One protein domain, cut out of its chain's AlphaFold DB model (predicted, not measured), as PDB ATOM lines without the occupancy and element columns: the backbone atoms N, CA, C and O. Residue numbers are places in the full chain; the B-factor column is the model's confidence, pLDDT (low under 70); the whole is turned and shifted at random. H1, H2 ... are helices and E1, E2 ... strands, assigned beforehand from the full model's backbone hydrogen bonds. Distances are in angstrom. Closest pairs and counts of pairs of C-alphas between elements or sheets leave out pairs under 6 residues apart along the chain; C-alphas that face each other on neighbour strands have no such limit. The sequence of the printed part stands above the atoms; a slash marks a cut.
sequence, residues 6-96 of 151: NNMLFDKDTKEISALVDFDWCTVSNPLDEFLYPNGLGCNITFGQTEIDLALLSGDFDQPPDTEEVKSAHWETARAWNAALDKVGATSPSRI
ATOM      1  N   ASN A   6     153.169 213.603 227.783       88.25
ATOM      2  CA  ASN A   6     154.296 212.723 228.117       88.25
ATOM      3  C   ASN A   6     155.309 213.357 229.090       88.25
ATOM      4  O   ASN A   6     156.078 212.630 229.711       88.25
ATOM      5  N   ASN A   7     155.289 214.685 229.234       90.31
ATOM      6  CA  ASN A   7     156.136 215.444 230.156       90.31
ATOM      7  C   ASN A   7     155.406 215.774 231.472       90.31
ATOM      8  O   ASN A   7     155.977 216.413 232.355       90.31
ATOM      9  N   MET A   8     154.155 215.327 231.631       92.12
ATOM     10  CA  MET A   8     153.360 215.481 232.850       92.12
ATOM     11  C   MET A   8     153.344 214.170 233.640       92.12
ATOM     12  O   MET A   8     153.027 213.109 233.103       92.12
ATOM     13  N   LEU A   9     153.649 214.243 234.934       94.44
ATOM     14  CA  LEU A   9     153.442 213.138 235.864       94.44
ATOM     15  C   LEU A   9     152.087 213.301 236.543       94.44
ATOM     16  O   LEU A   9     151.701 214.408 236.917       94.44
ATOM     17  N   PHE A  10     151.387 212.184 236.721       95.06
ATOM     18  CA  PHE A  10     150.072 212.149 237.344       95.06
ATOM     19  C   PHE A  10     150.121 211.320 238.618       95.06
ATOM     20  O   PHE A  10     150.707 210.234 238.642       95.06
ATOM     21  N   ASP A  11     149.473 211.810 239.668       96.81
ATOM     22  CA  ASP A  11     149.170 210.974 240.820       96.81
ATOM     23  C   ASP A  11     148.148 209.901 240.417       96.81
ATOM     24  O   ASP A  11     147.112 210.178 239.802       96.81
ATOM     25  N   LYS A  12     148.445 208.636 240.729       95.88
ATOM     26  CA  LYS A  12     147.614 207.514 240.273       95.88
ATOM     27  C   LYS A  12     146.248 207.475 240.961       95.88
ATOM     28  O   LYS A  12     145.322 206.910 240.377       95.88
ATOM     29  N   ASP A  13     146.137 208.017 242.169       96.56
ATOM     30  CA  ASP A  13     144.951 207.921 243.011       96.56
ATOM     31  C   ASP A  13     144.054 209.150 242.811       96.56
ATOM     32  O   ASP A  13     142.853 208.988 242.597       96.56
ATOM     33  N   THR A  14     144.624 210.361 242.773       96.31
ATOM     34  CA  THR A  14     143.860 211.609 242.585       96.31
ATOM     35  C   THR A  14     143.655 211.994 241.121       96.31
ATOM     36  O   THR A  14     142.731 212.744 240.816       96.31
ATOM     37  N   LYS A  15     144.478 211.462 240.203       92.44
ATOM     38  CA  LYS A  15     144.545 211.856 238.778       92.44
ATOM     39  C   LYS A  15     144.988 213.301 238.545       92.44
ATOM     40  O   LYS A  15     144.881 213.799 237.426       92.44
ATOM     41  N   GLU A  16     145.508 213.966 239.568       94.06
ATOM     42  CA  GLU A  16     146.046 215.318 239.451       94.06
ATOM     43  C   GLU A  16     147.466 215.293 238.880       94.06
ATOM     44  O   GLU A  16     148.199 214.311 239.026       94.06
ATOM     45  N   ILE A  17     147.864 216.392 238.235       92.94
ATOM     46  CA  ILE A  17     149.247 216.587 237.793       92.94
ATOM     47  C   ILE A  17     150.114 216.762 239.043       92.94
ATOM     48  O   ILE A  17     149.934 217.714 239.799       92.94
ATOM     49  N   SER A  18     151.058 215.848 239.251       96.19
ATOM     50  CA  SER A  18     151.968 215.849 240.399       96.19
ATOM     51  C   SER A  18     153.312 216.504 240.090       96.19
ATOM     52  O   SER A  18     153.947 217.056 240.988       96.19
ATOM     53  N   ALA A  19     153.745 216.476 238.828       95.06
ATOM     54  CA  ALA A  19     154.936 217.180 238.371       95.06
ATOM     55  C   ALA A  19     154.891 217.456 236.864       95.06
ATOM     56  O   ALA A  19     154.220 216.761 236.102       95.06
ATOM     57  N   LEU A  20     155.677 218.442 236.445       92.56
ATOM     58  CA  LEU A  20     156.035 218.699 235.056       92.56
ATOM     59  C   LEU A  20     157.552 218.513 234.940       92.56
ATOM     60  O   LEU A  20     158.282 218.985 235.811       92.56
ATOM     61  N   VAL A  21     158.015 217.790 233.923       94.31
ATOM     62  CA  VAL A  21     159.435 217.455 233.709       94.31
ATOM     63  C   VAL A  21     159.906 217.906 232.319       94.31
ATOM     64  O   VAL A  21     159.134 218.513 231.583       94.31
ATOM     65  N   ASP A  22     161.165 217.607 231.971       91.81
ATOM     66  CA  ASP A  22     161.759 217.865 230.645       91.81
ATOM     67  C   ASP A  22     161.836 219.365 230.277       91.81
ATOM     68  O   ASP A  22     161.131 219.888 229.413       91.81
ATOM     69  N   PHE A  23     162.712 220.087 230.987       92.06
ATOM     70  CA  PHE A  23     162.915 221.534 230.825       92.06
ATOM     71  C   PHE A  23     164.071 221.894 229.876       92.06
ATOM     72  O   PHE A  23     164.400 223.076 229.754       92.06
ATOM     73  N   ASP A  24     164.666 220.927 229.177       92.38
ATOM     74  CA  ASP A  24     165.874 221.141 228.361       92.38
ATOM     75  C   ASP A  24     165.647 222.127 227.194       92.38
ATOM     76  O   ASP A  24     166.589 222.735 226.686       92.38
ATOM     77  N   TRP A  25     164.384 222.329 226.802       86.62
ATOM     78  CA  TRP A  25     163.950 223.198 225.698       86.62
ATOM     79  C   TRP A  25     163.152 224.417 226.186       86.62
ATOM     80  O   TRP A  25     162.266 224.937 225.497       86.62
ATOM     81  N   CYS A  26     163.407 224.873 227.413       89.25
ATOM     82  CA  CYS A  26     162.788 226.094 227.914       89.25
ATOM     83  C   CYS A  26     163.350 227.331 227.222       89.25
ATOM     84  O   CYS A  26     164.555 227.493 227.054       89.25
ATOM     85  N   THR A  27     162.448 228.232 226.852       90.06
ATOM     86  CA  THR A  27     162.783 229.494 226.205       90.06
ATOM     87  C   THR A  27     161.816 230.577 226.668       90.06
ATOM     88  O   THR A  27     160.693 230.279 227.079       90.06
ATOM     89  N   VAL A  28     162.262 231.831 226.611       92.50
ATOM     90  CA  VAL A  28     161.394 233.000 226.764       92.50
ATOM     91  C   VAL A  28     160.885 233.359 225.376       92.50
ATOM     92  O   VAL A  28     161.661 233.790 224.525       92.50
ATOM     93  N   SER A  29     159.593 233.160 225.136       90.69
ATOM     94  CA  SER A  29     159.001 233.334 223.812       90.69
ATOM     95  C   SER A  29     157.564 233.864 223.888       90.69
ATOM     96  O   SER A  29     157.116 234.311 224.949       90.69
ATOM     97  N   ASN A  30     156.856 233.914 222.755       91.75
ATOM     98  CA  ASN A  30     155.473 234.377 222.755       91.75
ATOM     99  C   ASN A  30     154.579 233.308 223.412       91.75
ATOM    100  O   ASN A  30     154.752 232.130 223.105       91.75
ATOM    101  N   PRO A  31     153.584 233.670 224.247       90.94
ATOM    102  CA  PRO A  31     152.687 232.682 224.854       90.94
ATOM    103  C   PRO A  31     151.958 231.786 223.844       90.94
ATOM    104  O   PRO A  31     151.523 230.696 224.203       90.94
ATOM    105  N   LEU A  32     151.824 232.227 222.586       91.56
ATOM    106  CA  LEU A  32     151.217 231.434 221.523       91.56
ATOM    107  C   LEU A  32     152.008 230.154 221.238       91.56
ATOM    108  O   LEU A  32     151.397 229.168 220.841       91.56
ATOM    109  N   ASP A  33     153.324 230.148 221.465       89.44
ATOM    110  CA  ASP A  33     154.199 229.025 221.116       89.44
ATOM    111  C   ASP A  33     153.771 227.715 221.791       89.44
ATOM    112  O   ASP A  33     153.845 226.656 221.173       89.44
ATOM    113  N   GLU A  34     153.216 227.778 223.004       87.06
ATOM    114  CA  GLU A  34     152.701 226.608 223.733       87.06
ATOM    115  C   GLU A  34     151.488 225.949 223.040       87.06
ATOM    116  O   GLU A  34     151.174 224.787 223.289       87.06
ATOM    117  N   PHE A  35     150.817 226.663 222.132       89.44
ATOM    118  CA  PHE A  35     149.693 226.153 221.343       89.44
ATOM    119  C   PHE A  35     150.102 225.696 219.941       89.44
ATOM    120  O   PHE A  35     149.277 225.130 219.228       89.44
ATOM    121  N   LEU A  36     151.347 225.935 219.521       87.38
ATOM    122  CA  LEU A  36     151.837 225.563 218.189       87.38
ATOM    123  C   LEU A  36     152.378 224.131 218.147       87.38
ATOM    124  O   LEU A  36     152.405 223.500 217.089       87.38
ATOM    125  N   TYR A  37     152.816 223.610 219.291       78.44
ATOM    126  CA  TYR A  37     153.377 222.268 219.388       78.44
ATOM    127  C   TYR A  37     152.311 221.230 219.754       78.44
ATOM    128  O   TYR A  37     151.377 221.535 220.500       78.44
ATOM    129  N   PRO A  38     152.433 219.983 219.259       73.56
ATOM    130  CA  PRO A  38     151.547 218.901 219.663       73.56
ATOM    131  C   PRO A  38     151.618 218.664 221.177       73.56
ATOM    132  O   PRO A  38     152.594 218.132 221.697       73.56
ATOM    133  N   ASN A  39     150.547 219.011 221.883       71.94
ATOM    134  CA  ASN A  39     150.451 218.873 223.339       71.94
ATOM    135  C   ASN A  39     149.890 217.508 223.788       71.94
ATOM    136  O   ASN A  39     149.690 217.272 224.979       71.94
ATOM    137  N   GLY A  40     149.617 216.602 222.845       69.00
ATOM    138  CA  GLY A  40     149.032 215.282 223.105       69.00
ATOM    139  C   GLY A  40     147.517 215.285 223.351       69.00
ATOM    140  O   GLY A  40     146.934 214.211 223.464       69.00
ATOM    141  N   LEU A  41     146.875 216.458 223.391       71.00
ATOM    142  CA  LEU A  41     145.417 216.611 223.507       71.00
ATOM    143  C   LEU A  41     144.740 216.886 222.156       71.00
ATOM    144  O   LEU A  41     143.517 216.884 222.073       71.00
ATOM    145  N   GLY A  42     145.522 217.124 221.097       66.25
ATOM    146  CA  GLY A  42     144.995 217.445 219.765       66.25
ATOM    147  C   GLY A  42     144.425 218.863 219.648       66.25
ATOM    148  O   GLY A  42     143.706 219.150 218.699       66.25
ATOM    149  N   CYS A  43     144.751 219.747 220.596       74.38
ATOM    150  CA  CYS A  43     144.300 221.145 220.635       74.38
ATOM    151  C   CYS A  43     145.387 222.128 220.170       74.38
ATOM    152  O   CYS A  43     145.433 223.265 220.641       74.38
ATOM    153  N   ASN A  44     146.318 221.669 219.336       85.06
ATOM    154  CA  ASN A  44     147.390 222.498 218.803       85.06
ATOM    155  C   ASN A  44     146.983 223.131 217.468       85.06
ATOM    156  O   ASN A  44     146.210 222.567 216.698       85.06
ATOM    157  N   ILE A  45     147.561 224.289 217.189       87.38
ATOM    158  CA  ILE A  45     147.400 225.019 215.941       87.38
ATOM    159  C   ILE A  45     148.362 224.418 214.911       87.38
ATOM    160  O   ILE A  45     149.557 224.287 215.167       87.38
ATOM    161  N   THR A  46     147.836 224.021 213.754       80.44
ATOM    162  CA  THR A  46     148.562 223.219 212.747       80.44
ATOM    163  C   THR A  46     148.986 224.000 211.503       80.44
ATOM    164  O   THR A  46     149.617 223.434 210.613       80.44
ATOM    165  N   PHE A  47     148.638 225.291 211.425       80.69
ATOM    166  CA  PHE A  47     148.841 226.153 210.247       80.69
ATOM    167  C   PHE A  47     148.183 225.603 208.974       80.69
ATOM    168  O   PHE A  47     148.579 225.936 207.857       80.69
ATOM    169  N   GLY A  48     147.174 224.744 209.129       75.75
ATOM    170  CA  GLY A  48     146.443 224.130 208.024       75.75
ATOM    171  C   GLY A  48     145.236 224.944 207.568       75.75
ATOM    172  O   GLY A  48     144.560 224.529 206.635       75.75
ATOM    173  N   GLN A  49     144.950 226.067 208.240       75.69
ATOM    174  CA  GLN A  49     143.696 226.823 208.120       75.69
ATOM    175  C   GLN A  49     142.464 225.937 208.339       75.69
ATOM    176  O   GLN A  49     141.428 226.123 207.708       75.69
ATOM    177  N   THR A  50     142.586 224.961 209.240       84.81
ATOM    178  CA  THR A  50     141.463 224.116 209.644       84.81
ATOM    179  C   THR A  50     140.447 224.948 210.423       84.81
ATOM    180  O   THR A  50     140.794 225.965 211.029       84.81
ATOM    181  N   GLU A  51     139.191 224.511 210.466       86.31
ATOM    182  CA  GLU A  51     138.180 225.186 211.287       86.31
ATOM    183  C   GLU A  51     138.583 225.198 212.769       86.31
ATOM    184  O   GLU A  51     138.332 226.183 213.454       86.31
ATOM    185  N   ILE A  52     139.291 224.165 213.252       87.44
ATOM    186  CA  ILE A  52     139.839 224.116 214.618       87.44
ATOM    187  C   ILE A  52     140.912 225.192 214.829       87.44
ATOM    188  O   ILE A  52     140.859 225.900 215.833       87.44
ATOM    189  N   ASP A  53     141.869 225.348 213.902       89.38
ATOM    190  CA  ASP A  53     142.885 226.410 213.986       89.38
ATOM    191  C   ASP A  53     142.201 227.783 214.096       89.38
ATOM    192  O   ASP A  53     142.561 228.608 214.939       89.38
ATOM    193  N   LEU A  54     141.198 228.025 213.243       90.12
ATOM    194  CA  LEU A  54     140.471 229.290 213.197       90.12
ATOM    195  C   LEU A  54     139.649 229.524 214.469       90.12
ATOM    196  O   LEU A  54     139.699 230.633 214.998       90.12
ATOM    197  N   ALA A  55     138.970 228.497 214.982       91.62
ATOM    198  CA  ALA A  55     138.197 228.542 216.221       91.62
ATOM    199  C   ALA A  55     139.078 228.792 217.452       91.62
ATOM    200  O   ALA A  55     138.736 229.595 218.314       91.62
ATOM    201  N   LEU A  56     140.261 228.173 217.528       91.69
ATOM    202  CA  LEU A  56     141.223 228.437 218.603       91.69
ATOM    203  C   LEU A  56     141.728 229.888 218.566       91.69
ATOM    204  O   LEU A  56     141.838 230.533 219.609       91.69
ATOM    205  N   LEU A  57     142.018 230.412 217.371       93.00
ATOM    206  CA  LEU A  57     142.511 231.779 217.179       93.00
ATOM    207  C   LEU A  57     141.439 232.850 217.408       93.00
ATOM    208  O   LEU A  57     141.777 233.950 217.840       93.00
ATOM    209  N   SER A  58     140.172 232.569 217.105       93.06
ATOM    210  CA  SER A  58     139.055 233.492 217.352       93.06
ATOM    211  C   SER A  58     138.465 233.335 218.754       93.06
ATOM    212  O   SER A  58     137.943 234.297 219.314       93.06
ATOM    213  N   GLY A  59     138.574 232.141 219.339       92.94
ATOM    214  CA  GLY A  59     137.834 231.724 220.527       92.94
ATOM    215  C   GLY A  59     136.368 231.388 220.240       92.94
ATOM    216  O   GLY A  59     135.624 231.131 221.182       92.94
ATOM    217  N   ASP A  60     135.954 231.411 218.972       92.19
ATOM    218  CA  ASP A  60     134.586 231.154 218.533       92.19
ATOM    219  C   ASP A  60     134.432 229.684 218.132       92.19
ATOM    220  O   ASP A  60     135.039 229.218 217.169       92.19
ATOM    221  N   PHE A  61     133.605 228.973 218.896       91.31
ATOM    222  CA  PHE A  61     133.239 227.576 218.671       91.31
ATOM    223  C   PHE A  61     131.727 227.416 218.430       91.31
ATOM    224  O   PHE A  61     131.210 226.301 218.526       91.31
ATOM    225  N   ASP A  62     131.006 228.509 218.153       87.50
ATOM    226  CA  ASP A  62     129.551 228.498 217.957       87.50
ATOM    227  C   ASP A  62     129.156 228.025 216.551       87.50
ATOM    228  O   ASP A  62     128.021 227.598 216.335       87.50
ATOM    229  N   GLN A  63     130.098 228.064 215.606       80.38
ATOM    230  CA  GLN A  63     129.944 227.550 214.247       80.38
ATOM    231  C   GLN A  63     130.790 226.282 214.084       80.38
ATOM    232  O   GLN A  63     131.972 226.374 213.742       80.38
ATOM    233  N   PRO A  64     130.234 225.095 214.388       75.31
ATOM    234  CA  PRO A  64     130.938 223.854 214.143       75.31
ATOM    235  C   PRO A  64     131.111 223.619 212.632       75.31
ATOM    236  O   PRO A  64     130.302 224.099 211.839       75.31
ATOM    237  N   PRO A  65     132.119 222.829 212.245       75.06
ATOM    238  CA  PRO A  65     132.331 222.384 210.876       75.06
ATOM    239  C   PRO A  65     131.096 221.737 210.243       75.06
ATOM    240  O   PRO A  65     130.377 220.979 210.901       75.06
ATOM    241  N   ASP A  66     130.885 221.984 208.948       68.88
ATOM    242  CA  ASP A  66     129.663 221.598 208.220       68.88
ATOM    243  C   ASP A  66     129.499 220.082 208.001       68.88
ATOM    244  O   ASP A  66     128.413 219.618 207.645       68.88
ATOM    245  N   THR A  67     130.549 219.280 208.192       62.62
ATOM    246  CA  THR A  67     130.505 217.837 207.924       62.62
ATOM    247  C   THR A  67     130.561 217.005 209.205       62.62
ATOM    248  O   THR A  67     131.292 217.292 210.152       62.62
ATOM    249  N   GLU A  68     129.783 215.919 209.235       56.12
ATOM    250  CA  GLU A  68     129.642 215.034 210.402       56.12
ATOM    251  C   GLU A  68     130.953 214.300 210.759       56.12
ATOM    252  O   GLU A  68     131.176 213.943 211.913       56.12
ATOM    253  N   GLU A  69     131.858 214.139 209.788       52.66
ATOM    254  CA  GLU A  69     133.238 213.666 209.989       52.66
ATOM    255  C   GLU A  69     134.132 214.716 210.670       52.66
ATOM    256  O   GLU A  69     135.151 214.363 211.265       52.66
ATOM    257  N   VAL A  70     133.742 215.994 210.627       53.44
ATOM    258  CA  VAL A  70     134.505 217.133 211.148       53.44
ATOM    259  C   VAL A  70     133.930 217.679 212.467       53.44
ATOM    260  O   VAL A  70     134.698 218.206 213.276       53.44
ATOM    261  N   LYS A  71     132.694 217.307 212.849       59.88
ATOM    262  CA  LYS A  71     132.270 217.174 214.271       59.88
ATOM    263  C   LYS A  71     132.980 216.006 214.980       59.88
ATOM    264  O   LYS A  71     132.406 215.258 215.772       59.88
ATOM    265  N   SER A  72     134.247 215.801 214.644       73.69
ATOM    266  CA  SER A  72     135.089 214.767 215.210       73.69
ATOM    267  C   SER A  72     135.298 215.028 216.699       73.69
ATOM    268  O   SER A  72     135.207 216.163 217.173       73.69
ATOM    269  N   ALA A  73     135.677 213.987 217.439       81.19
ATOM    270  CA  ALA A  73     136.086 214.114 218.836       81.19
ATOM    271  C   ALA A  73     137.137 215.224 219.062       81.19
ATOM    272  O   ALA A  73     137.196 215.788 220.152       81.19
ATOM    273  N   HIS A  74     137.928 215.580 218.041       81.62
ATOM    274  CA  HIS A  74     138.894 216.677 218.109       81.62
ATOM    275  C   HIS A  74     138.231 218.053 218.233       81.62
ATOM    276  O   HIS A  74     138.724 218.869 219.004       81.62
ATOM    277  N   TRP A  75     137.110 218.311 217.545       86.44
ATOM    278  CA  TRP A  75     136.380 219.578 217.677       86.44
ATOM    279  C   TRP A  75     135.842 219.752 219.098       86.44
ATOM    280  O   TRP A  75     136.112 220.760 219.747       86.44
ATOM    281  N   GLU A  76     135.152 218.733 219.620       87.69
ATOM    282  CA  GLU A  76     134.630 218.763 220.991       87.69
ATOM    283  C   GLU A  76     135.751 218.870 222.029       87.69
ATOM    284  O   GLU A  76     135.618 219.596 223.013       87.69
ATOM    285  N   THR A  77     136.887 218.211 221.790       88.12
ATOM    286  CA  THR A  77     138.067 218.322 222.658       88.12
ATOM    287  C   THR A  77     138.647 219.736 222.626       88.12
ATOM    288  O   THR A  77     138.898 220.305 223.687       88.12
ATOM    289  N   ALA A  78     138.793 220.348 221.446       89.00
ATOM    290  CA  ALA A  78     139.277 221.722 221.300       89.00
ATOM    291  C   ALA A  78     138.327 222.739 221.952       89.00
ATOM    292  O   ALA A  78     138.774 223.621 222.687       89.00
ATOM    293  N   ARG A  79     137.014 222.566 221.764       91.38
ATOM    294  CA  ARG A  79     135.974 223.387 222.393       91.38
ATOM    295  C   ARG A  79     136.008 223.270 223.917       91.38
ATOM    296  O   ARG A  79     136.018 224.285 224.616       91.38
ATOM    297  N   ALA A  80     136.045 222.045 224.442       91.75
ATOM    298  CA  ALA A  80     136.113 221.789 225.879       91.75
ATOM    299  C   ALA A  80     137.414 222.329 226.491       91.75
ATOM    300  O   ALA A  80     137.390 222.904 227.579       91.75
ATOM    301  N   TRP A  81     138.532 222.193 225.778       90.31
ATOM    302  CA  TRP A  81     139.820 222.749 226.174       90.31
ATOM    303  C   TRP A  81     139.781 224.275 226.258       90.31
ATOM    304  O   TRP A  81     140.148 224.837 227.288       90.31
ATOM    305  N   ASN A  82     139.264 224.950 225.227       91.56
ATOM    306  CA  ASN A  82     139.125 226.405 225.234       91.56
ATOM    307  C   ASN A  82     138.231 226.883 226.396       91.56
ATOM    308  O   ASN A  82     138.605 227.794 227.133       91.56
ATOM    309  N   ALA A  83     137.109 226.200 226.644       93.19
ATOM    310  CA  ALA A  83     136.239 226.492 227.784       93.19
ATOM    311  C   ALA A  83     136.926 226.257 229.146       93.19
ATOM    312  O   ALA A  83     136.679 226.989 230.107       93.19
ATOM    313  N   ALA A  84     137.796 225.247 229.252       92.44
ATOM    314  CA  ALA A  84     138.559 224.980 230.467       92.44
ATOM    315  C   ALA A  84     139.586 226.086 230.750       92.44
ATOM    316  O   ALA A  84     139.683 226.523 231.899       92.44
ATOM    317  N   LEU A  85     140.292 226.575 229.721       91.69
ATOM    318  CA  LEU A  85     141.197 227.724 229.836       91.69
ATOM    319  C   LEU A  85     140.456 228.953 230.367       91.69
ATOM    320  O   LEU A  85     140.918 229.597 231.309       91.69
ATOM    321  N   ASP A  86     139.271 229.225 229.823       92.00
ATOM    322  CA  ASP A  86     138.431 230.333 230.268       92.00
ATOM    323  C   ASP A  86     137.994 230.190 231.723       92.00
ATOM    324  O   ASP A  86     138.112 231.138 232.502       92.00
ATOM    325  N   LYS A  87     137.546 228.992 232.115       95.38
ATOM    326  CA  LYS A  87     137.087 228.705 233.478       95.38
ATOM    327  C   LYS A  87     138.160 228.984 234.532       95.38
ATOM    328  O   LYS A  87     137.823 229.417 235.633       95.38
ATOM    329  N   VAL A  88     139.428 228.718 234.219       94.31
ATOM    330  CA  VAL A  88     140.554 228.925 235.149       94.31
ATOM    331  C   VAL A  88     141.248 230.277 234.966       94.31
ATOM    332  O   VAL A  88     142.231 230.553 235.647       94.31
ATOM    333  N   GLY A  89     140.754 231.129 234.061       93.06
ATOM    334  CA  GLY A  89     141.353 232.432 233.770       93.06
ATOM    335  C   GLY A  89     142.707 232.351 233.060       93.06
ATOM    336  O   GLY A  89     143.476 233.311 233.099       93.06
ATOM    337  N   ALA A  90     143.017 231.223 232.415       92.00
ATOM    338  CA  ALA A  90     144.213 231.091 231.599       92.00
ATOM    339  C   ALA A  90     144.090 231.917 230.306       92.00
ATOM    340  O   ALA A  90     143.002 232.277 229.847       92.00
ATOM    341  N   THR A  91     145.239 232.233 229.711       92.31
ATOM    342  CA  THR A  91     145.284 232.931 228.422       92.31
ATOM    343  C   THR A  91     145.092 231.918 227.294       92.31
ATOM    344  O   THR A  91     145.910 231.017 227.135       92.31
ATOM    345  N   SER A  92     144.017 232.064 226.520       92.56
ATOM    346  CA  SER A  92     143.760 231.312 225.288       92.56
ATOM    347  C   SER A  92     144.390 232.009 224.072       92.56
ATOM    348  O   SER A  92     144.671 233.210 224.149       92.56
ATOM    349  N   PRO A  93     144.575 231.316 222.929       93.50
ATOM    350  CA  PRO A  93     145.146 231.928 221.730       93.50
ATOM    351  C   PRO A  93     144.402 233.190 221.274       93.50
ATOM    352  O   PRO A  93     145.040 234.177 220.912       93.50
ATOM    353  N   SER A  94     143.072 233.210 221.391       94.38
ATOM    354  CA  SER A  94     142.239 234.368 221.046       94.38
ATOM    355  C   SER A  94     142.469 235.611 221.908       94.38
ATOM    356  O   SER A  94     142.192 236.730 221.479       94.38
ATOM    357  N   ARG A  95     143.015 235.441 223.118       95.00
ATOM    358  CA  ARG A  95     143.353 236.540 224.036       95.00
ATOM    359  C   ARG A  95     144.791 237.029 223.880       95.00
ATOM    360  O   ARG A  95     145.158 238.046 224.470       95.00
ATOM    361  N   ILE A  96     145.616 236.338 223.096       95.44
ATOM    362  CA  ILE A  96     147.009 236.721 222.871       95.44
ATOM    363  C   ILE A  96     147.060 237.816 221.807       95.44
ATOM    364  O   ILE A  96     146.715 237.624 220.639       95.44
TER     365      ILE A  96
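What this domain is: This is residues 6 to 96 of the 151 residues of the protein "Phosphotransferase enzyme family protein" of Ustilaginoidea virens (UniProt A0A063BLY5). What is the shape? With little regular structure, a hairpin of strands E1 and E2 at one end leads, through residues 24 to 29, which stick out, to a body of loops with helices H2 and H3 side by side and short H1. What is it made of? Of 91 printed residues 35 are in named elements, mostly helix, ordered E1, E2, H1, H2, H3. It is only just compact, close to loose: radius of gyration of the C-alphas 14.6 A, spans 39 by 34 by 23 A.

Where its parts are: Where are the strands? E1, residues 8 to 10, begins at C-alpha 8 (153.360, 215.481, 232.850); E2 is residues 17 to 20. Where are the helices? H1 is residues 31 to 35, H2 51 to 58, and H3 73 to 87, 20.7 A long, ending at C-alpha 87 (137.087, 228.705, 233.478).

How they stand to each other: How do E1 and E2 pair? This hairpin is antiparallel, with N 9 and O 19 within hydrogen-bond range at 2.8 A. Which helices touch? H2 and H3 touch, the same way at a shallow tilt of 13 degrees; their closest C-alphas, of Ile 52 and Trp 75, are 6.5 A apart. H1 is apart from both. Are O i to N i+4 pairs within range? Every one is in H2 and H3; in H1 0 of 1 is, beside 1 of 2 O i to N i+3 pairs.

The domain as a whole: Which links are long? H1 to H2 and H2 to H3 are; the printed part has no cut. Where is pLDDT under 70? At residues 40, 42 and 66 to 71.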